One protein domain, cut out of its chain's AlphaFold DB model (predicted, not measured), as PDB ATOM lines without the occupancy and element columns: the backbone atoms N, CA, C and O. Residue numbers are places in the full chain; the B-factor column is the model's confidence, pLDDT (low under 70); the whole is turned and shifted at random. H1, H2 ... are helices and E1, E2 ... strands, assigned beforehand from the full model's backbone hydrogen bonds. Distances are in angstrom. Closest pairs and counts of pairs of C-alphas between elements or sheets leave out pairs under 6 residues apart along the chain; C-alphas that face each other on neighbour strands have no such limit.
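What this domain is: This is residues 3 to 119 of the 129 residues of an uncharacterized protein of Musca domestica (UniProt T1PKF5). A strongly twisted sheet of five strands curls round one helix, H2, while the short helix H1 sits at the sheet beside E2 and E5. From this body a long stretch with no named element, residues 83 to 113, loops away and comes back into E5; its residues 91 to 96 stick out at one end of the long axis, and the turn between E2 and E3 reaches toward the other end. The printed part has 117 residues, with two named helices and five named strands in the order H1, E1, E2, E3, E4, H2, E5; the sheet runs E4, E3, E2, E1, E5, all antiparallel. The class is mixed, helices and strands, though under half of the residues, 49 of 117, are in named elements. The whole is compact, with a radius of gyration of the C-alphas of 14.5 A, yet elongated in outline, spanning 50 by 30 by 24 A.

Where its parts are: Start at Glu 3 and go on to C-alpha 9 at (142.241, 62.765, 125.143), where H1 begins; it takes residues 9 to 16 and is 10.3 A long. E1 follows at residues 20 to 25, 15.5 A from first to last C-alpha. Next look for E2, residues 42 to 51, the longest strand at 24.6 A, which ends at C-alpha 51 at (133.429, 70.970, 131.476) and bends by 71 degrees at residue 47. E3 runs over residues 57 to 63, 18.5 A, and E4 over residues 70 to 73, 10.2 A. H2 begins at the very next residue, covering 74 to 82 in 12.2 A. Much later you reach E5, residues 114 to 118, 13.2 A long, ending at C-alpha 118 at (139.979, 71.644, 112.018).

How they stand to each other: Begin with the sheet, whose edge strands are E4 and E5 and whose C-alphas lie up to 7.6 A off its best plane. E1, E2, E3 and E4 form a meander, each strand the antiparallel neighbour of the one before. In the hairpin of E1 and E2, at 127 degrees, find N 23 and O 44 within hydrogen-bond range at 2.9 A. In the hairpin of E2 and E3, at 144 degrees, N 58 and O 50 are 2.8 A apart. In the hairpin of E3 and E4, at 143 degrees, N 61 and O 70 are 2.8 A apart. E5 is antiparallel to E1 at 160 degrees, with N 118 and O 20 at 2.8 A. The helices make two layers with the sheet, H1 and H2 on one face of it. The sheet curls round H2; the closest C-alphas of H2 and E1 are those of Asn 81 and Tyr 25, 4.3 A apart, and those of H2 and E3 are Leu 74 and Tyr 58, 5.0 A. H1 is on the sheet at a height of 7.7 A; its closest C-alpha pair with E2 is Leu 15 and Gly 48, 6.6 A. H1 and H2 are apart. In both helices every O i to N i+4 pair is within hydrogen-bond range.

The domain as a whole: The two C-alphas farthest apart are those of Asp 53 and Asp 95, 51.6 A. The printed part has no cut. Two links are long: E1 to E2 with 16 residues, and H2 to E5 with 31, in which residues 91 to 96 stand free. The mean pLDDT of the printed part is 94.7, and no printed residue is under 70.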
ATOM      1  N   GLU A   3     140.167  59.229 113.871       97.38
ATOM      2  CA  GLU A   3     139.662  57.858 113.862       97.38
ATOM      3  C   GLU A   3     139.649  57.324 115.296       97.38
ATOM      4  O   GLU A   3     140.571  57.596 116.073       97.38
ATOM      5  N   GLY A   4     138.591  56.593 115.632       97.69
ATOM      6  CA  GLY A   4     138.277  56.106 116.965       97.69
ATOM      7  C   GLY A   4     137.273  56.991 117.706       97.69
ATOM      8  O   GLY A   4     136.798  58.019 117.218       97.69
ATOM      9  N   ARG A   5     136.982  56.586 118.944       98.31
ATOM     10  CA  ARG A   5     136.060  57.270 119.861       98.31
ATOM     11  C   ARG A   5     136.340  58.774 119.943       98.31
ATOM     12  O   ARG A   5     137.490  59.204 120.064       98.31
ATOM     13  N   LEU A   6     135.279  59.578 119.910       98.31
ATOM     14  CA  LEU A   6     135.378  61.035 120.023       98.31
ATOM     15  C   LEU A   6     135.633  61.466 121.464       98.31
ATOM     16  O   LEU A   6     136.328  62.450 121.690       98.31
ATOM     17  N   ASN A   7     135.118  60.724 122.446       98.00
ATOM     18  CA  ASN A   7     135.397  60.998 123.851       98.00
ATOM     19  C   ASN A   7     136.778  60.458 124.265       98.00
ATOM     20  O   ASN A   7     136.886  59.512 125.038       98.00
ATOM     21  N   CYS A   8     137.842  61.039 123.709       98.00
ATOM     22  CA  CYS A   8     139.232  60.667 123.979       98.00
ATOM     23  C   CYS A   8     140.115  61.900 124.222       98.00
ATOM     24  O   CYS A   8     139.762  63.016 123.832       98.00
ATOM     25  N   ALA A   9     141.293  61.692 124.826       98.00
ATOM     26  CA  ALA A   9     142.241  62.765 125.143       98.00
ATOM     27  C   ALA A   9     142.573  63.632 123.917       98.00
ATOM     28  O   ALA A   9     142.425  64.845 123.963       98.00
ATOM     29  N   LYS A  10     142.876  63.011 122.769       97.62
ATOM     30  CA  LYS A  10     143.212  63.715 121.521       97.62
ATOM     31  C   LYS A  10     142.145  64.727 121.081       97.62
ATOM     32  O   LYS A  10     142.493  65.818 120.633       97.62
ATOM     33  N   VAL A  11     140.864  64.364 121.161       98.00
ATOM     34  CA  VAL A  11     139.753  65.251 120.775       98.00
ATOM     35  C   VAL A  11     139.533  66.333 121.826       98.00
ATOM     36  O   VAL A  11     139.402  67.502 121.464       98.00
ATOM     37  N   ARG A  12     139.552  65.971 123.115       97.81
ATOM     38  CA  ARG A  12     139.427  66.934 124.220       97.81
ATOM     39  C   ARG A  12     140.546  67.980 124.176       97.81
ATOM     40  O   ARG A  12     140.276  69.169 124.299       97.81
ATOM     41  N   ASP A  13     141.781  67.565 123.915       97.19
ATOM     42  CA  ASP A  13     142.937  68.459 123.833       97.19
ATOM     43  C   ASP A  13     142.902  69.334 122.580       97.19
ATOM     44  O   ASP A  13     143.264  70.506 122.640       97.19
ATOM     45  N   ALA A  14     142.407  68.809 121.454       96.50
ATOM     46  CA  ALA A  14     142.181  69.623 120.265       96.50
ATOM     47  C   ALA A  14     141.146  70.729 120.530       96.50
ATOM     48  O   ALA A  14     141.387  71.878 120.166       96.50
ATOM     49  N   LEU A  15     140.033  70.407 121.197       96.19
ATOM     50  CA  LEU A  15     139.019  71.390 121.597       96.19
ATOM     51  C   LEU A  15     139.598  72.456 122.538       96.19
ATOM     52  O   LEU A  15     139.372  73.642 122.319       96.19
ATOM     53  N   ARG A  16     140.411  72.057 123.525       95.25
ATOM     54  CA  ARG A  16     141.122  72.987 124.427       95.25
ATOM     55  C   ARG A  16     142.094  73.916 123.694       95.25
ATOM     56  O   ARG A  16     142.309  75.037 124.131       95.25
ATOM     57  N   GLN A  17     142.654  73.470 122.572       94.38
ATOM     58  CA  GLN A  17     143.508  74.278 121.692       94.38
ATOM     59  C   GLN A  17     142.703  75.128 120.688       94.38
ATOM     60  O   GLN A  17     143.281  75.690 119.760       94.38
ATOM     61  N   GLY A  18     141.376  75.200 120.835       93.56
ATOM     62  CA  GLY A  18     140.500  76.006 119.985       93.56
ATOM     63  C   GLY A  18     140.193  75.388 118.619       93.56
ATOM     64  O   GLY A  18     139.839  76.104 117.684       93.56
ATOM     65  N   ALA A  19     140.343  74.069 118.467       95.69
ATOM     66  CA  ALA A  19     139.912  73.383 117.253       95.69
ATOM     67  C   ALA A  19     138.379  73.311 117.154       95.69
ATOM     68  O   ALA A  19     137.686  73.170 118.160       95.69
ATOM     69  N   CYS A  20     137.867  73.279 115.925       96.69
ATOM     70  CA  CYS A  20     136.493  72.864 115.635       96.69
ATOM     71  C   CYS A  20     136.472  71.416 115.133       96.69
ATOM     72  O   CYS A  20     137.462  70.926 114.577       96.69
ATOM     73  N   LEU A  21     135.339  70.727 115.285       97.50
ATOM     74  CA  LEU A  21     135.161  69.375 114.746       97.50
ATOM     75  C   LEU A  21     133.935  69.284 113.845       97.50
ATOM     76  O   LEU A  21     132.863  69.736 114.224       97.50
ATOM     77  N   PHE A  22     134.060  68.617 112.703       97.56
ATOM     78  CA  PHE A  22     132.905  68.090 111.976       97.56
ATOM     79  C   PHE A  22     132.699  66.632 112.358       97.56
ATOM     80  O   PHE A  22     133.575  65.791 112.132       97.56
ATOM     81  N   VAL A  23     131.536  66.349 112.934       98.06
ATOM     82  CA  VAL A  23     131.181  65.038 113.468       98.06
ATOM     83  C   VAL A  23     129.934  64.517 112.753       98.06
ATOM     84  O   VAL A  23     128.875  65.141 112.866       98.06
ATOM     85  N   PRO A  24     130.025  63.387 112.034       97.06
ATOM     86  CA  PRO A  24     128.851  62.641 111.624       97.06
ATOM     87  C   PRO A  24     128.290  61.878 112.833       97.06
ATOM     88  O   PRO A  24     129.044  61.307 113.617       97.06
ATOM     89  N   TYR A  25     126.979  61.859 113.016       97.62
ATOM     90  CA  TYR A  25     126.333  61.190 114.149       97.62
ATOM     91  C   TYR A  25     124.921  60.731 113.776       97.62
ATOM     92  O   TYR A  25     124.415  61.086 112.715       97.62
ATOM     93  N   ASP A  26     124.307  59.923 114.632       96.69
ATOM     94  CA  ASP A  26     122.943  59.410 114.494       96.69
ATOM     95  C   ASP A  26     121.941  60.359 115.190       96.69
ATOM     96  O   ASP A  26     121.902  60.402 116.428       96.69
ATOM     97  N   PRO A  27     121.174  61.181 114.447       95.06
ATOM     98  CA  PRO A  27     120.293  62.184 115.032       95.06
ATOM     99  C   PRO A  27     118.932  61.603 115.436       95.06
ATOM    100  O   PRO A  27     118.303  60.855 114.688       95.06
ATOM    101  N   ASP A  28     118.405  62.046 116.575       94.31
ATOM    102  CA  ASP A  28     116.983  61.873 116.882       94.31
ATOM    103  C   ASP A  28     116.124  62.962 116.195       94.31
ATOM    104  O   ASP A  28     116.637  63.888 115.565       94.31
ATOM    105  N   PHE A  29     114.799  62.904 116.339       90.50
ATOM    106  CA  PHE A  29     113.847  63.886 115.813       90.50
ATOM    107  C   PHE A  29     114.109  65.316 116.308       90.50
ATOM    108  O   PHE A  29     113.834  66.278 115.593       90.50
ATOM    109  N   ASN A  30     114.657  65.471 117.516       90.62
ATOM    110  CA  ASN A  30     115.089  66.761 118.066       90.62
ATOM    111  C   ASN A  30     116.540  67.126 117.669       90.62
ATOM    112  O   ASN A  30     117.052  68.147 118.123       90.62
ATOM    113  N   HIS A  31     117.180  66.315 116.822       92.62
ATOM    114  CA  HIS A  31     118.582  66.358 116.401       92.62
ATOM    115  C   HIS A  31     119.627  66.061 117.482       92.62
ATOM    116  O   HIS A  31     120.819  66.178 117.193       92.62
ATOM    117  N   SER A  32     119.238  65.672 118.699       95.19
ATOM    118  CA  SER A  32     120.214  65.225 119.692       95.19
ATOM    119  C   SER A  32     120.868  63.913 119.249       95.19
ATOM    120  O   SER A  32     120.217  63.119 118.564       95.19
ATOM    121  N   PRO A  33     122.120  63.644 119.651       97.62
ATOM    122  CA  PRO A  33     122.744  62.354 119.419       97.62
ATOM    123  C   PRO A  33     121.921  61.233 120.046       97.62
ATOM    124  O   PRO A  33     121.504  61.336 121.200       97.62
ATOM    125  N   CYS A  34     121.691  60.168 119.289       97.19
ATOM    126  CA  CYS A  34     120.993  58.980 119.760       97.19
ATOM    127  C   CYS A  34     121.673  57.695 119.268       97.19
ATOM    128  O   CYS A  34     122.737  57.741 118.648       97.19
ATOM    129  N   LEU A  35     121.063  56.554 119.601       96.94
ATOM    130  CA  LEU A  35     121.517  55.206 119.257       96.94
ATOM    131  C   LEU A  35     120.396  54.436 118.538       96.94
ATOM    132  O   LEU A  35     119.955  53.381 118.987       96.94
ATOM    133  N   LYS A  36     119.885  54.996 117.441       93.50
ATOM    134  CA  LYS A  36     118.817  54.434 116.596       93.50
ATOM    135  C   LYS A  36     119.406  53.807 115.331       93.50
ATOM    136  O   LYS A  36     118.963  54.065 114.212       93.50
ATOM    137  N   SER A  37     120.413  52.962 115.546       87.62
ATOM    138  CA  SER A  37     121.113  52.180 114.514       87.62
ATOM    139  C   SER A  37     121.781  52.985 113.384       87.62
ATOM    140  O   SER A  37     122.174  52.404 112.374       87.62
ATOM    141  N   GLY A  38     121.930  54.307 113.519       89.56
ATOM    142  CA  GLY A  38     122.777  55.121 112.642       89.56
ATOM    143  C   GLY A  38     122.457  55.041 111.155       89.56
ATOM    144  O   GLY A  38     123.346  55.279 110.339       89.56
ATOM    145  N   HIS A  39     121.213  54.714 110.793       88.81
ATOM    146  CA  HIS A  39     120.784  54.531 109.401       88.81
ATOM    147  C   HIS A  39     120.866  55.826 108.579       88.81
ATOM    148  O   HIS A  39     120.929  55.807 107.350       88.81
ATOM    149  N   LYS A  40     120.788  56.979 109.255       88.31
ATOM    150  CA  LYS A  40     120.761  58.307 108.636       88.31
ATOM    151  C   LYS A  40     121.728  59.235 109.343       88.31
ATOM    152  O   LYS A  40     121.316  60.088 110.121       88.31
ATOM    153  N   ALA A  41     123.013  59.062 109.047       92.19
ATOM    154  CA  ALA A  41     124.044  59.956 109.549       92.19
ATOM    155  C   ALA A  41     123.713  61.422 109.221       92.19
ATOM    156  O   ALA A  41     123.352  61.762 108.092       92.19
ATOM    157  N   HIS A  42     123.892  62.294 110.205       93.81
ATOM    158  CA  HIS A  42     123.795  63.742 110.066       93.81
ATOM    159  C   HIS A  42     125.075  64.401 110.552       93.81
ATOM    160  O   HIS A  42     125.845  63.800 111.293       93.81
ATOM    161  N   TRP A  43     125.318  65.637 110.128       95.31
ATOM    162  CA  TRP A  43     126.539  66.356 110.475       95.31
ATOM    163  C   TRP A  43     126.281  67.415 111.543       95.31
ATOM    164  O   TRP A  43     125.338  68.210 111.445       95.31
ATOM    165  N   ALA A  44     127.167  67.450 112.534       97.19
ATOM    166  CA  ALA A  44     127.288  68.533 113.495       97.19
ATOM    167  C   ALA A  44     128.668  69.191 113.386       97.19
ATOM    168  O   ALA A  44     129.690  68.516 113.251       97.19
ATOM    169  N   LEU A  45     128.687  70.518 113.475       97.06
ATOM    170  CA  LEU A  45     129.889  71.310 113.681       97.06
ATOM    171  C   LEU A  45     130.013  71.621 115.173       97.06
ATOM    172  O   LEU A  45     129.190  72.345 115.734       97.06
ATOM    173  N   ILE A  46     131.059  71.100 115.796       97.69
ATOM    174  CA  ILE A  46     131.442  71.406 117.167       97.69
ATOM    175  C   ILE A  46     132.328  72.642 117.154       97.69
ATOM    176  O   ILE A  46     133.373  72.647 116.502       97.69
ATOM    177  N   ILE A  47     131.888  73.674 117.870       95.50
ATOM    178  CA  ILE A  47     132.511  75.006 117.882       95.50
ATOM    179  C   ILE A  47     133.059  75.406 119.253       95.50
ATOM    180  O   ILE A  47     133.571  76.507 119.416       95.50
ATOM    181  N   GLY A  48     132.909  74.542 120.252       95.31
ATOM    182  CA  GLY A  48     133.333  74.819 121.613       95.31
ATOM    183  C   GLY A  48     132.951  73.692 122.555       95.31
ATOM    184  O   GLY A  48     132.392  72.669 122.143       95.31
ATOM    185  N   TYR A  49     133.253  73.890 123.830       97.44
ATOM    186  CA  TYR A  49     133.027  72.901 124.868       97.44
ATOM    187  C   TYR A  49     132.730  73.558 126.213       97.44
ATOM    188  O   TYR A  49     132.936  74.756 126.398       97.44
ATOM    189  N   LEU A  50     132.254  72.743 127.144       97.12
ATOM    190  CA  LEU A  50     132.096  73.069 128.554       97.12
ATOM    191  C   LEU A  50     132.427  71.824 129.381       97.12
ATOM    192  O   LEU A  50     132.183  70.701 128.942       97.12
ATOM    193  N   ILE A  51     133.046  72.030 130.539       97.00
ATOM    194  CA  ILE A  51     133.429  70.970 131.476       97.00
ATOM    195  C   ILE A  51     132.737  71.287 132.796       97.00
ATOM    196  O   ILE A  51     132.781  72.434 133.238       97.00
ATOM    197  N   THR A  52     132.053  70.307 133.378       96.12
ATOM    198  CA  THR A  52     131.387  70.467 134.678       96.12
ATOM    199  C   THR A  52     132.379  70.293 135.828       96.12
ATOM    200  O   THR A  52     133.484  69.789 135.633       96.12
ATOM    201  N   ASP A  53     131.966  70.627 137.051       95.62
ATOM    202  CA  ASP A  53     132.784  70.412 138.257       95.62
ATOM    203  C   ASP A  53     133.120  68.926 138.503       95.62
ATOM    204  O   ASP A  53     134.094  68.609 139.181       95.62
ATOM    205  N   ASN A  54     132.349  68.012 137.902       95.44
ATOM    206  CA  ASN A  54     132.574  66.566 137.946       95.44
ATOM    207  C   ASN A  54     133.458  66.053 136.785       95.44
ATOM    208  O   ASN A  54     133.487  64.851 136.527       95.44
ATOM    209  N   ASP A  55     134.141  66.947 136.059       92.25
ATOM    210  CA  ASP A  55     134.955  66.658 134.863       92.25
ATOM    211  C   ASP A  55     134.169  66.002 133.704       92.25
ATOM    212  O   ASP A  55     134.723  65.325 132.831       92.25
ATOM    213  N   GLU A  56     132.850  66.218 133.645       96.06
ATOM    214  CA  GLU A  56     132.047  65.763 132.511       96.06
ATOM    215  C   GLU A  56     132.203  66.721 131.333       96.06
ATOM    216  O   GLU A  56     132.013  67.931 131.449       96.06
ATOM    217  N   PHE A  57     132.529  66.162 130.169       98.19
ATOM    218  CA  PHE A  57     132.839  66.939 128.977       98.19
ATOM    219  C   PHE A  57     131.614  67.072 128.071       98.19
ATOM    220  O   PHE A  57     131.074  66.078 127.574       98.19
ATOM    221  N   TYR A  58     131.226  68.310 127.787       98.62
ATOM    222  CA  TYR A  58     130.136  68.664 126.886       98.62
ATOM    223  C   TYR A  58     130.654  69.483 125.709       98.62
ATOM    224  O   TYR A  58     131.669  70.171 125.794       98.62
ATOM    225  N   VAL A  59     129.933  69.423 124.596       98.44
ATOM    226  CA  VAL A  59     130.257  70.131 123.358       98.44
ATOM    227  C   VAL A  59     129.137  71.069 122.947       98.44
ATOM    228  O   VAL A  59     127.959  70.742 123.089       98.44
ATOM    229  N   ILE A  60     129.520  72.221 122.397       97.88
ATOM    230  CA  ILE A  60     128.606  73.183 121.782       97.88
ATOM    231  C   ILE A  60     128.540  72.872 120.288       97.88
ATOM    232  O   ILE A  60     129.547  72.966 119.580       97.88
ATOM    233  N   ALA A  61     127.357  72.503 119.807       97.38
ATOM    234  CA  ALA A  61     127.138  71.998 118.461       97.38
ATOM    235  C   ALA A  61     126.192  72.891 117.645       97.38
ATOM    236  O   ALA A  61     125.128  73.303 118.111       97.38
ATOM    237  N   ARG A  62     126.551  73.122 116.380       95.62
ATOM    238  CA  ARG A  62     125.636  73.535 115.307       95.62
ATOM    239  C   ARG A  62     125.273  72.313 114.480       95.62
ATOM    240  O   ARG A  62     126.166  71.593 114.047       95.62
ATOM    241  N   HIS A  63     123.992  72.097 114.212       91.12
ATOM    242  CA  HIS A  63     123.534  70.939 113.448       91.12
ATOM    243  C   HIS A  63     122.446  71.325 112.445       91.12
ATOM    244  O   HIS A  63     121.535  72.103 112.738       91.12
ATOM    245  N   GLY A  64     122.514  70.740 111.247       81.38
ATOM    246  CA  GLY A  64     121.510  70.950 110.199       81.38
ATOM    247  C   GLY A  64     121.184  72.427 109.952       81.38
ATOM    248  O   GLY A  64     122.077  73.252 109.793       81.38
ATOM    249  N   LYS A  65     119.886  72.746 109.911       80.56
ATOM    250  CA  LYS A  65     119.363  74.109 109.698       80.56
ATOM    251  C   LYS A  65     118.855  74.764 110.992       80.56
ATOM    252  O   LYS A  65     118.095  75.730 110.928       80.56
ATOM    253  N   ALA A  66     119.198  74.213 112.158       80.81
ATOM    254  CA  ALA A  66     118.712  74.733 113.430       80.81
ATOM    255  C   ALA A  66     119.311  76.119 113.717       80.81
ATOM    256  O   ALA A  66     120.499  76.351 113.505       80.81
ATOM    257  N   LYS A  67     118.477  77.045 114.208       82.00
ATOM    258  CA  LYS A  67     118.913  78.399 114.597       82.00
ATOM    259  C   LYS A  67     119.670  78.409 115.926       82.00
ATOM    260  O   LYS A  67     120.521  79.266 116.138       82.00
ATOM    261  N   ASN A  68     119.341  77.468 116.806       90.06
ATOM    262  CA  ASN A  68     119.875  77.405 118.159       90.06
ATOM    263  C   ASN A  68     121.102  76.497 118.208       90.06
ATOM    264  O   ASN A  68     121.163  75.482 117.513       90.06
ATOM    265  N   LEU A  69     122.058  76.860 119.062       94.25
ATOM    266  CA  LEU A  69     123.146  75.967 119.439       94.25
ATOM    267  C   LEU A  69     122.611  74.879 120.366       94.25
ATOM    268  O   LEU A  69     121.733  75.134 121.192       94.25
ATOM    269  N   ALA A  70     123.172  73.687 120.240       96.00
ATOM    270  CA  ALA A  70     122.897  72.584 121.138       96.00
ATOM    271  C   ALA A  70     124.098  72.329 122.050       96.00
ATOM    272  O   ALA A  70     125.244  72.571 121.669       96.00
ATOM    273  N   VAL A  71     123.826  71.820 123.246       97.38
ATOM    274  CA  VAL A  71     124.844  71.362 124.191       97.38
ATOM    275  C   VAL A  71     124.621  69.878 124.420       97.38
ATOM    276  O   VAL A  71     123.541  69.476 124.853       97.38
ATOM    277  N   TRP A  72     125.625  69.063 124.112       98.06
ATOM    278  CA  TRP A  72     125.538  67.606 124.221       98.06
ATOM    279  C   TRP A  72     126.718  67.046 124.997       98.06
ATOM    280  O   TRP A  72     127.823  67.575 124.909       98.06
ATOM    281  N   SER A  73     126.502  65.944 125.714       98.38
ATOM    282  CA  SER A  73     127.607  65.167 126.275       98.38
ATOM    283  C   SER A  73     128.519  64.684 125.145       98.38
ATOM    284  O   SER A  73     128.049  64.121 124.148       98.38
ATOM    285  N   LEU A  74     129.832  64.869 125.305       98.62
ATOM    286  CA  LEU A  74     130.824  64.347 124.366       98.62
ATOM    287  C   LEU A  74     130.778  62.816 124.319       98.62
ATOM    288  O   LEU A  74     131.007  62.231 123.262       98.62
ATOM    289  N   GLN A  75     130.438  62.169 125.438       98.38
ATOM    290  CA  GLN A  75     130.243  60.723 125.488       98.38
ATOM    291  C   GLN A  75     129.075  60.305 124.589       98.38
ATOM    292  O   GLN A  75     129.274  59.505 123.678       98.38
ATOM    293  N   SER A  76     127.897  60.914 124.756       98.44
ATOM    294  CA  SER A  76     126.717  60.583 123.944       98.44
ATOM    295  C   SER A  76     126.936  60.845 122.452       98.44
ATOM    296  O   SER A  76     126.550  60.025 121.620       98.44
ATOM    297  N   LEU A  77     127.607  61.945 122.092       98.56
ATOM    298  CA  LEU A  77     127.976  62.215 120.698       98.56
ATOM    299  C   LEU A  77     128.957  61.164 120.155       98.56
ATOM    300  O   LEU A  77     128.809  60.702 119.025       98.56
ATOM    301  N   SER A  78     129.939  60.761 120.965       98.62
ATOM    302  CA  SER A  78     130.893  59.704 120.626       98.62
ATOM    303  C   SER A  78     130.199  58.359 120.408       98.62
ATOM    304  O   SER A  78     130.551  57.634 119.484       98.62
ATOM    305  N   ASP A  79     129.239  57.988 121.262       98.62
ATOM    306  CA  ASP A  79     128.453  56.753 121.116       98.62
ATOM    307  C   ASP A  79     127.609  56.782 119.843       98.62
ATOM    308  O   ASP A  79     127.640  55.836 119.058       98.62
ATOM    309  N   SER A  80     126.946  57.906 119.583       98.44
ATOM    310  CA  SER A  80     126.149  58.117 118.378       98.44
ATOM    311  C   SER A  80     126.980  58.025 117.087       98.44
ATOM    312  O   SER A  80     126.565  57.379 116.126       98.44
ATOM    313  N   ASN A  81     128.191  58.591 117.070       98.31
ATOM    314  CA  ASN A  81     129.131  58.471 115.947       98.31
ATOM    315  C   ASN A  81     129.637  57.031 115.733       98.31
ATOM    316  O   ASN A  81     129.854  56.611 114.595       98.31
ATOM    317  N   ALA A  82     129.815  56.254 116.803       97.75
ATOM    318  CA  ALA A  82     130.220  54.852 116.696       97.75
ATOM    319  C   ALA A  82     129.077  53.918 116.270       97.75
ATOM    320  O   ALA A  82     129.327  52.809 115.806       97.75
ATOM    321  N   ASN A  83     127.831  54.373 116.395       97.00
ATOM    322  CA  ASN A  83     126.643  53.626 116.000       97.00
ATOM    323  C   ASN A  83     126.256  53.824 114.520       97.00
ATOM    324  O   ASN A  83     125.200  53.375 114.092       97.00
ATOM    325  N   LEU A  84     127.077  54.503 113.715       96.75
ATOM    326  CA  LEU A  84     126.821  54.654 112.281       96.75
ATOM    327  C   LEU A  84     127.061  53.329 111.545       96.75
ATOM    328  O   LEU A  84     128.168  52.796 111.573       96.75
ATOM    329  N   ILE A  85     126.031  52.804 110.877       93.81
ATOM    330  CA  ILE A  85     126.077  51.470 110.251       93.81
ATOM    331  C   ILE A  85     125.957  51.568 108.732       93.81
ATOM    332  O   ILE A  85     126.826  51.088 108.006       93.81
ATOM    333  N   GLU A  86     124.907  52.208 108.231       90.44
ATOM    334  CA  GLU A  86     124.561  52.147 106.814       90.44
ATOM    335  C   GLU A  86     124.058  53.483 106.269       90.44
ATOM    336  O   GLU A  86     123.814  54.439 107.002       90.44
ATOM    337  N   PHE A  87     123.946  53.546 104.946       90.19
ATOM    338  CA  PHE A  87     123.367  54.670 104.230       90.19
ATOM    339  C   PHE A  87     121.916  54.344 103.882       90.19
ATOM    340  O   PHE A  87     121.661  53.434 103.095       90.19
ATOM    341  N   ALA A  88     120.965  55.099 104.425       89.50
ATOM    342  CA  ALA A  88     119.580  55.011 103.985       89.50
ATOM    343  C   ALA A  88     119.322  55.922 102.775       89.50
ATOM    344  O   ALA A  88     119.531  57.137 102.847       89.50
ATOM    345  N   GLN A  89     118.773  55.338 101.706       89.19
ATOM    346  CA  GLN A  89     118.394  56.043 100.483       89.19
ATOM    347  C   GLN A  89     117.511  57.271 100.792       89.19
ATOM    348  O   GLN A  89     116.468  57.148 101.455       89.19
ATOM    349  N   PRO A  90     117.879  58.475 100.324       88.06
ATOM    350  CA  PRO A  90     117.046  59.652 100.501       88.06
ATOM    351  C   PRO A  90     115.743  59.538  99.698       88.06
ATOM    352  O   PRO A  90     115.756  59.244  98.507       88.06
ATOM    353  N   LYS A  91     114.605  59.872 100.323       88.19
ATOM    354  CA  LYS A  91     113.274  59.784  99.686       88.19
ATOM    355  C   LYS A  91     113.137  60.594  98.389       88.19
ATOM    356  O   LYS A  91     112.317  60.245  97.554       88.19
ATOM    357  N   GLY A  92     113.892  61.684  98.246       91.38
ATOM    358  CA  GLY A  92     113.858  62.543  97.056       91.38
ATOM    359  C   GLY A  92     114.639  62.001  95.859       91.38
ATOM    360  O   GLY A  92     114.600  62.617  94.802       91.38
ATOM    361  N   TYR A  93     115.351  60.884  96.027       91.56
ATOM    362  CA  TYR A  93     116.236  60.307  95.017       91.56
ATOM    363  C   TYR A  93     116.103  58.775  94.996       91.56
ATOM    364  O   TYR A  93     117.101  58.088  95.190       91.56
ATOM    365  N   PRO A  94     114.891  58.205  94.845       91.19
ATOM    366  CA  PRO A  94     114.678  56.763  94.993       91.19
ATOM    367  C   PRO A  94     115.444  55.933  93.955       91.19
ATOM    368  O   PRO A  94     115.908  54.849  94.285       91.19
ATOM    369  N   ASP A  95     115.641  56.488  92.757       94.19
ATOM    370  CA  ASP A  95     116.235  55.793  91.610       94.19
ATOM    371  C   ASP A  95     117.698  56.198  91.351       94.19
ATOM    372  O   ASP A  95     118.250  55.921  90.289       94.19
ATOM    373  N   CYS A  96     118.328  56.919  92.284       93.25
ATOM    374  CA  CYS A  96     119.722  57.332  92.140       93.25
ATOM    375  C   CYS A  96     120.673  56.337  92.800       93.25
ATOM    376  O   CYS A  96     120.523  56.014  93.979       93.25
ATOM    377  N   ASP A  97     121.727  55.964  92.083       90.69
ATOM    378  CA  ASP A  97     122.842  55.229  92.665       90.69
ATOM    379  C   ASP A  97     123.761  56.173  93.444       90.69
ATOM    380  O   ASP A  97     124.220  57.201  92.938       90.69
ATOM    381  N   PHE A  98     124.062  55.804  94.687       91.00
ATOM    382  CA  PHE A  98     125.044  56.494  95.515       91.00
ATOM    383  C   PHE A  98     126.305  55.645  95.618       91.00
ATOM    384  O   PHE A  98     126.276  54.504  96.080       91.00
ATOM    385  N   LEU A  99     127.436  56.218  95.211       92.62
ATOM    386  CA  LEU A  99     128.731  55.569  95.363       92.62
ATOM    387  C   LEU A  99     129.157  55.632  96.829       92.62
ATOM    388  O   LEU A  99     129.408  56.708  97.375       92.62
ATOM    389  N   LEU A 100     129.248  54.464  97.458       91.75
ATOM    390  CA  LEU A 100     129.744  54.316  98.819       91.75
ATOM    391  C   LEU A 100     131.166  53.746  98.803       91.75
ATOM    392  O   LEU A 100     131.516  52.979  97.900       91.75
ATOM    393  N   PRO A 101     131.997  54.076  99.805       93.50
ATOM    394  CA  PRO A 101     133.267  53.386  99.976       93.50
ATOM    395  C   PRO A 101     133.038  51.885 100.240       93.50
ATOM    396  O   PRO A 101     131.962  51.498 100.708       93.50
ATOM    397  N   PRO A 102     134.047  51.024 100.010       93.44
ATOM    398  CA  PRO A 102     133.981  49.619 100.404       93.44
ATOM    399  C   PRO A 102     133.563  49.456 101.876       93.44
ATOM    400  O   PRO A 102     134.167  50.046 102.775       93.44
ATOM    401  N   GLY A 103     132.516  48.662 102.116       92.75
ATOM    402  CA  GLY A 103     131.914  48.473 103.443       92.75
ATOM    403  C   GLY A 103     130.902  49.551 103.862       92.75
ATOM    404  O   GLY A 103     130.373  49.478 104.967       92.75
ATOM    405  N   GLY A 104     130.604  50.532 103.007       93.38
ATOM    406  CA  GLY A 104     129.586  51.547 103.265       93.38
ATOM    407  C   GLY A 104     129.955  52.530 104.379       93.38
ATOM    408  O   GLY A 104     131.125  52.745 104.695       93.38
ATOM    409  N   ILE A 105     128.938  53.140 104.991       93.81
ATOM    410  CA  ILE A 105     129.096  54.145 106.057       93.81
ATOM    411  C   ILE A 105     129.720  53.556 107.330       93.81
ATOM    412  O   ILE A 105     130.531  54.224 107.973       93.81
ATOM    413  N   GLY A 106     129.382  52.318 107.681       94.38
ATOM    414  CA  GLY A 106     129.983  51.593 108.800       94.38
ATOM    415  C   GLY A 106     131.328  50.940 108.469       94.38
ATOM    416  O   GLY A 106     131.980  50.405 109.363       94.38
ATOM    417  N   GLY A 107     131.754  50.956 107.204       93.12
ATOM    418  CA  GLY A 107     133.001  50.347 106.756       93.12
ATOM    419  C   GLY A 107     134.244  51.097 107.230       93.12
ATOM    420  O   GLY A 107     134.177  52.229 107.709       93.12
ATOM    421  N   ASN A 108     135.417  50.490 107.034       92.88
ATOM    422  CA  ASN A 108     136.692  51.075 107.462       92.88
ATOM    423  C   ASN A 108     136.965  52.442 106.822       92.88
ATOM    424  O   ASN A 108     137.601  53.281 107.445       92.88
ATOM    425  N   LEU A 109     136.471  52.686 105.606       92.94
ATOM    426  CA  LEU A 109     136.594  53.972 104.907       92.94
ATOM    427  C   LEU A 109     135.326  54.843 105.020       92.94
ATOM    428  O   LEU A 109     135.205  55.842 104.313       92.94
ATOM    429  N   GLY A 110     134.376  54.449 105.870       94.69
ATOM    430  CA  GLY A 110     133.107  55.133 106.090       94.69
ATOM    431  C   GLY A 110     133.202  56.306 107.073       94.69
ATOM    432  O   GLY A 110     134.206  57.012 107.134       94.69
ATOM    433  N   LEU A 111     132.134  56.534 107.841       95.62
ATOM    434  CA  LEU A 111     132.006  57.648 108.795       95.62
ATOM    435  C   LEU A 111     131.993  57.207 110.263       95.62
ATOM    436  O   LEU A 111     132.180  58.047 111.147       95.62
ATOM    437  N   ARG A 112     131.764  55.917 110.528       96.69
ATOM    438  CA  ARG A 112     131.747  55.361 111.884       96.69
ATOM    439  C   ARG A 112     133.072  55.616 112.593       96.69
ATOM    440  O   ARG A 112     134.127  55.344 112.028       96.69
ATOM    441  N   GLU A 113     132.997  56.110 113.829       97.44
ATOM    442  CA  GLU A 113     134.177  56.420 114.656       97.44
ATOM    443  C   GLU A 113     135.175  57.355 113.959       97.44
ATOM    444  O   GLU A 113     136.390  57.239 114.110       97.44
ATOM    445  N   ARG A 114     134.674  58.287 113.145       97.44
ATOM    446  CA  ARG A 114     135.499  59.252 112.421       97.44
ATOM    447  C   ARG A 114     134.950  60.660 112.562       97.44
ATOM    448  O   ARG A 114     133.744  60.878 112.625       97.44
ATOM    449  N   ALA A 115     135.859  61.628 112.568       98.00
ATOM    450  CA  ALA A 115     135.541  63.052 112.573       98.00
ATOM    451  C   ALA A 115     136.643  63.852 111.875       98.00
ATOM    452  O   ALA A 115     137.795  63.418 111.793       98.00
ATOM    453  N   ILE A 116     136.328  65.053 111.407       98.06
ATOM    454  CA  ILE A 116     137.336  65.984 110.891       98.06
ATOM    455  C   ILE A 116     137.649  66.982 112.001       98.06
ATOM    456  O   ILE A 116     136.757  67.682 112.463       98.06
ATOM    457  N   ILE A 117     138.915  67.059 112.414       97.56
ATOM    458  CA  ILE A 117     139.399  68.086 113.343       97.56
ATOM    459  C   ILE A 117     140.011  69.211 112.511       97.56
ATOM    460  O   ILE A 117     140.950  68.966 111.751       97.56
ATOM    461  N   VAL A 118     139.496  70.426 112.674       96.31
ATOM    462  CA  VAL A 118     139.979  71.644 112.018       96.31
ATOM    463  C   VAL A 118     140.724  72.477 113.054       96.31
ATOM    464  O   VAL A 118     140.141  72.909 114.046       96.31
ATOM    465  N   LYS A 119     142.025  72.672 112.838       93.56
ATOM    466  CA  LYS A 119     142.929  73.411 113.731       93.56
ATOM    467  C   LYS A 119     143.385  74.712 113.076       93.56
ATOM    468  O   LYS A 119     143.234  74.867 111.869       93.56
TER     469      LYS A 119